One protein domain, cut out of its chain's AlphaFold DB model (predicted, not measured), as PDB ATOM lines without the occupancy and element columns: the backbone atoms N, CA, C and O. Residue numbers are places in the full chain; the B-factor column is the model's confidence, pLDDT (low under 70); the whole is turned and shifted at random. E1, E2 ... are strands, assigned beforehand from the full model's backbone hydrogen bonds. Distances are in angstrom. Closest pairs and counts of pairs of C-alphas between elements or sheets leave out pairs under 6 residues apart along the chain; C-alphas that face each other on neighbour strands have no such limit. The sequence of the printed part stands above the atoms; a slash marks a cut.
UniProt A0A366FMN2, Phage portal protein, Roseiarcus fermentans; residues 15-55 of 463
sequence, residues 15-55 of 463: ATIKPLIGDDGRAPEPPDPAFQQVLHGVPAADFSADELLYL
ATOM      1  N   ALA A  15     -51.715  30.946 -41.262       88.12
ATOM      2  CA  ALA A  15     -51.403  29.583 -41.705       88.12
ATOM      3  C   ALA A  15     -50.000  29.460 -42.327       88.12
ATOM      4  O   ALA A  15     -49.440  28.365 -42.376       88.12
ATOM      5  N   THR A  16     -49.432  30.578 -42.785       90.75
ATOM      6  CA  THR A  16     -48.090  30.631 -43.380       90.75
ATOM      7  C   THR A  16     -46.994  30.902 -42.354       90.75
ATOM      8  O   THR A  16     -45.822  30.748 -42.679       90.75
ATOM      9  N   ILE A  17     -47.338  31.280 -41.118       92.12
ATOM     10  CA  ILE A  17     -46.370  31.689 -40.096       92.12
ATOM     11  C   ILE A  17     -46.120  30.558 -39.102       92.12
ATOM     12  O   ILE A  17     -47.037  30.030 -38.472       92.12
ATOM     13  N   LYS A  18     -44.843  30.230 -38.912       91.75
ATOM     14  CA  LYS A  18     -44.357  29.271 -37.928       91.75
ATOM     15  C   LYS A  18     -43.564  30.006 -36.838       91.75
ATOM     16  O   LYS A  18     -42.501  30.544 -37.146       91.75
ATOM     17  N   PRO A  19     -44.017  29.996 -35.574       91.00
ATOM     18  CA  PRO A  19     -43.215  30.462 -34.450       91.00
ATOM     19  C   PRO A  19     -41.991  29.564 -34.257       91.00
ATOM     20  O   PRO A  19     -42.108  28.332 -34.242       91.00
ATOM     21  N   LEU A  20     -40.829  30.187 -34.121       90.44
ATOM     22  CA  LEU A  20     -39.572  29.539 -33.783       90.44
ATOM     23  C   LEU A  20     -39.370  29.590 -32.265       90.44
ATOM     24  O   LEU A  20     -39.868  30.478 -31.576       90.44
ATOM     25  N   ILE A  21     -38.675  28.586 -31.739       89.12
ATOM     26  CA  ILE A  21     -38.352  28.469 -30.318       89.12
ATOM     27  C   ILE A  21     -36.844  28.278 -30.204       89.12
ATOM     28  O   ILE A  21     -36.283  27.466 -30.942       89.12
ATOM     29  N   GLY A  22     -36.216  29.011 -29.286       84.88
ATOM     30  CA  GLY A  22     -34.828  28.813 -28.892       84.88
ATOM     31  C   GLY A  22     -34.628  27.554 -28.044       84.88
ATOM     32  O   GLY A  22     -35.577  26.894 -27.616       84.88
ATOM     33  N   ASP A  23     -33.367  27.228 -27.765       84.44
ATOM     34  CA  ASP A  23     -32.987  26.029 -27.000       84.44
ATOM     35  C   ASP A  23     -33.563  26.004 -25.570       84.44
ATOM     36  O   ASP A  23     -33.725  24.944 -24.965       84.44
ATOM     37  N   ASP A  24     -33.899  27.173 -25.030       83.44
ATOM     38  CA  ASP A  24     -34.484  27.373 -23.705       83.44
ATOM     39  C   ASP A  24     -36.020  27.247 -23.681       83.44
ATOM     40  O   ASP A  24     -36.645  27.373 -22.623       83.44
ATOM     41  N   GLY A  25     -36.646  26.986 -24.831       82.00
ATOM     42  CA  GLY A  25     -38.096  26.883 -24.949       82.00
ATOM     43  C   GLY A  25     -38.815  28.228 -25.105       82.00
ATOM     44  O   GLY A  25     -40.049  28.241 -25.110       82.00
ATOM     45  N   ARG A  26     -38.090  29.350 -25.213       84.50
ATOM     46  CA  ARG A  26     -38.658  30.699 -25.363       84.50
ATOM     47  C   ARG A  26     -38.561  31.195 -26.801       84.50
ATOM     48  O   ARG A  26     -37.871  30.614 -27.634       84.50
ATOM     49  N   ALA A  27     -39.298  32.261 -27.105       85.62
ATOM     50  CA  ALA A  27     -39.104  32.970 -28.363       85.62
ATOM     51  C   ALA A  27     -37.688  33.583 -28.373       85.62
ATOM     52  O   ALA A  27     -37.316  34.187 -27.364       85.62
ATOM     53  N   PRO A  28     -36.912  33.421 -29.462       88.38
ATOM     54  CA  PRO A  28     -35.627  34.095 -29.630       88.38
ATOM     55  C   PRO A  28     -35.747  35.612 -29.435       88.38
ATOM     56  O   PRO A  28     -36.754  36.213 -29.822       88.38
ATOM     57  N   GLU A  29     -34.734  36.227 -28.822       86.50
ATOM     58  CA  GLU A  29     -34.676  37.683 -28.657       86.50
ATOM     59  C   GLU A  29     -34.232  38.352 -29.972       86.50
ATOM     60  O   GLU A  29     -33.379  37.803 -30.674       86.50
ATOM     61  N   PRO A  30     -34.756  39.544 -30.322       85.88
ATOM     62  CA  PRO A  30     -34.239  40.310 -31.453       85.88
ATOM     63  C   PRO A  30     -32.719  40.526 -31.330       85.88
ATOM     64  O   PRO A  30     -32.233  40.824 -30.236       85.88
ATOM     65  N   PRO A  31     -31.940  40.414 -32.421       85.12
ATOM     66  CA  PRO A  31     -32.354  40.344 -33.826       85.12
ATOM     67  C   PRO A  31     -32.589  38.920 -34.360       85.12
ATOM     68  O   PRO A  31     -32.814  38.767 -35.562       85.12
ATOM     69  N   ASP A  32     -32.513  37.884 -33.520       88.06
ATOM     70  CA  ASP A  32     -32.701  36.511 -33.983       88.06
ATOM     71  C   ASP A  32     -34.154  36.285 -34.448       88.06
ATOM     72  O   ASP A  32     -35.100  36.862 -33.893       88.06
ATOM     73  N   PRO A  33     -34.372  35.456 -35.487       89.38
ATOM     74  CA  PRO A  33     -35.695  35.275 -36.060       89.38
ATOM     75  C   PRO A  33     -36.606  34.504 -35.102       89.38
ATOM     76  O   PRO A  33     -36.365  33.340 -34.775       89.38
ATOM     77  N   ALA A  34     -37.694  35.147 -34.680       90.38
ATOM     78  CA  ALA A  34     -38.709  34.550 -33.816       90.38
ATOM     79  C   ALA A  34     -39.849  33.903 -34.619       90.38
ATOM     80  O   ALA A  34     -40.520  32.990 -34.133       90.38
ATOM     81  N   PHE A  35     -40.060  34.335 -35.864       91.75
ATOM     82  CA  PHE A  35     -41.118  33.836 -36.736       91.75
ATOM     83  C   PHE A  35     -40.580  33.559 -38.133       91.75
ATOM     84  O   PHE A  35     -39.805  34.333 -38.675       91.75
ATOM     85  N   GLN A  36     -41.033  32.470 -38.743       92.56
ATOM     86  CA  GLN A  36     -40.669  32.112 -40.108       92.56
ATOM     87  C   GLN A  36     -41.921  31.967 -40.961       92.56
ATOM     88  O   GLN A  36     -42.842  31.224 -40.611       92.56
ATOM     89  N   GLN A  37     -41.946  32.644 -42.104       92.50
ATOM     90  CA  GLN A  37     -42.987  32.474 -43.102       92.50
ATOM     91  C   GLN A  37     -42.623  31.346 -44.063       92.50
ATOM     92  O   GLN A  37     -41.607  31.389 -44.754       92.50
ATOM     93  N   VAL A  38     -43.491  30.343 -44.142       91.25
ATOM     94  CA  VAL A  38     -43.366  29.205 -45.047       91.25
ATOM     95  C   VAL A  38     -44.422  29.331 -46.137       91.25
ATOM     96  O   VAL A  38     -45.613  29.133 -45.898       91.25
ATOM     97  N   LEU A  39     -43.979  29.625 -47.357       88.50
ATOM     98  CA  LEU A  39     -44.837  29.688 -48.537       88.50
ATOM     99  C   LEU A  39     -44.600  28.442 -49.384       88.50
ATOM    100  O   LEU A  39     -43.472  28.139 -49.763       88.50
ATOM    101  N   HIS A  40     -45.666  27.691 -49.664       85.44
ATOM    102  CA  HIS A  40     -45.604  26.469 -50.479       85.44
ATOM    103  C   HIS A  40     -44.525  25.454 -50.034       85.44
ATOM    104  O   HIS A  40     -43.965  24.731 -50.853       85.44
ATOM    105  N   GLY A  41     -44.244  25.386 -48.727       87.06
ATOM    106  CA  GLY A  41     -43.254  24.469 -48.152       87.06
ATOM    107  C   GLY A  41     -41.808  24.972 -48.175       87.06
ATOM    108  O   GLY A  41     -40.924  24.246 -47.726       87.06
ATOM    109  N   VAL A  42     -41.561  26.196 -48.648       89.56
ATOM    110  CA  VAL A  42     -40.239  26.836 -48.648       89.56
ATOM    111  C   VAL A  42     -40.237  27.998 -47.645       89.56
ATOM    112  O   VAL A  42     -41.196  28.775 -47.636       89.56
ATOM    113  N   PRO A  43     -39.203  28.137 -46.791       89.56
ATOM    114  CA  PRO A  43     -39.048  29.321 -45.950       89.56
ATOM    115  C   PRO A  43     -38.780  30.536 -46.846       89.56
ATOM    116  O   PRO A  43     -37.785  30.576 -47.567       89.56
ATOM    117  N   ALA A  44     -39.716  31.481 -46.855       88.19
ATOM    118  CA  ALA A  44     -39.693  32.649 -47.731       88.19
ATOM    119  C   ALA A  44     -39.091  33.878 -47.043       88.19
ATOM    120  O   ALA A  44     -38.358  34.633 -47.678       88.19
ATOM    121  N   ALA A  45     -39.402  34.069 -45.761       87.62
ATOM    122  CA  ALA A  45     -38.929  35.190 -44.964       87.62
ATOM    123  C   ALA A  45     -38.853  34.792 -43.490       87.62
ATOM    124  O   ALA A  45     -39.685  34.019 -43.008       87.62
ATOM    125  N   ASP A  46     -37.879  35.360 -42.794       90.94
ATOM    126  CA  ASP A  46     -37.738  35.257 -41.351       90.94
ATOM    127  C   ASP A  46     -37.987  36.648 -40.753       90.94
ATOM    128  O   ASP A  46     -37.525  37.647 -41.299       90.94
ATOM    129  N   PHE A  47     -38.741  36.700 -39.659       89.75
ATOM    130  CA  PHE A  47     -39.113  37.919 -38.954       89.75
ATOM    131  C   PHE A  47     -38.641  37.837 -37.503       89.75
ATOM    132  O   PHE A  47     -38.830  36.822 -36.818       89.75
ATOM    133  N   SER A  48     -38.050  38.923 -37.022       88.88
ATOM    134  CA  SER A  48     -37.741  39.111 -35.604       88.88
ATOM    135  C   SER A  48     -39.009  39.416 -34.786       88.88
ATOM    136  O   SER A  48     -40.090  39.645 -35.338       88.88
ATOM    137  N   ALA A  49     -38.893  39.421 -33.453       85.50
ATOM    138  CA  ALA A  49     -40.022  39.742 -32.573       85.50
ATOM    139  C   ALA A  49     -40.525  41.194 -32.718       85.50
ATOM    140  O   ALA A  49     -41.679  41.464 -32.391       85.50
ATOM    141  N   ASP A  50     -39.692  42.096 -33.248       85.44
ATOM    142  CA  ASP A  50     -40.034  43.510 -33.450       85.44
ATOM    143  C   ASP A  50     -40.731  43.766 -34.799       85.44
ATOM    144  O   ASP A  50     -41.444  44.756 -34.957       85.44
ATOM    145  N   GLU A  51     -40.553  42.872 -35.777       85.88
ATOM    146  CA  GLU A  51     -41.094  43.026 -37.136       85.88
ATOM    147  C   GLU A  51     -42.484  42.398 -37.308       85.88
ATOM    148  O   GLU A  51     -43.230  42.791 -38.206       85.88
ATOM    149  N   LEU A  52     -42.850  41.422 -36.467       88.25
ATOM    150  CA  LEU A  52     -44.127  40.714 -36.563       88.25
ATOM    151  C   LEU A  52     -44.857  40.650 -35.220       88.25
ATOM    152  O   LEU A  52     -44.422  40.008 -34.265       88.25
ATOM    153  N   LEU A  53     -46.057  41.230 -35.191       88.00
ATOM    154  CA  LEU A  53     -46.966  41.134 -34.053       88.00
ATOM    155  C   LEU A  53     -47.717  39.801 -34.085       88.00
ATOM    156  O   LEU A  53     -48.727  39.642 -34.775       88.00
ATOM    157  N   TYR A  54     -47.236  38.828 -33.311       88.19
ATOM    158  CA  TYR A  54     -47.907  37.540 -33.168       88.19
ATOM    159  C   TYR A  54     -49.013  37.599 -32.113       88.19
ATOM    160  O   TYR A  54     -48.762  37.651 -30.910       88.19
ATOM    161  N   LEU A  55     -50.262  37.546 -32.576       88.38
ATOM    162  CA  LEU A  55     -51.450  37.680 -31.737       88.38
ATOM    163  C   LEU A  55     -52.264  36.369 -31.760       88.38
ATOM    164  O   LEU A  55     -53.192  36.220 -32.560       88.38
TER     165      LEU A  55
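This is residues 15 to 55 of the 463 residues of the protein "Phage portal protein" of Roseiarcus fermentans (UniProt A0A366FMN2). With little regular structure, this is a small sheet of three short strands, E2 between E1 and E3, with a long loop, residues 20 to 34, going out from E1 and back to E2. The printed part has 41 residues, 14 in named elements, and no named helix; E1, E2, E3 form a meander, each strand the antiparallel neighbour of the one before. All strand by class, it is compact, with a radius of gyration of the C-alphas of 9.9 A and spans of 28 by 20 by 18 A.

E1, residues 17 to 19, and E2, residues 35 to 39, form an antiparallel hairpin at 148 degrees, with N 18 and O 36 within hydrogen-bond range at 2.8 A. E2 and E3, residues 42 to 47, form another at 151 degrees, with N 37 and O 45 within range at 2.8 A.

E1 begins at C-alpha 17 (-46.370, 31.689, -40.096) and is 6.6 A long. E2 is 13.0 A long. E3, 14.8 A, ends at C-alpha 47 (-39.113, 37.919, -38.954).

The C-alphas farthest apart, of Asp 24 and His 40, are 29.0 A apart. The E1 to E2 link is long, the E2 to E3 link tight. The printed part has no cut, and no printed residue is under 70 in pLDDT.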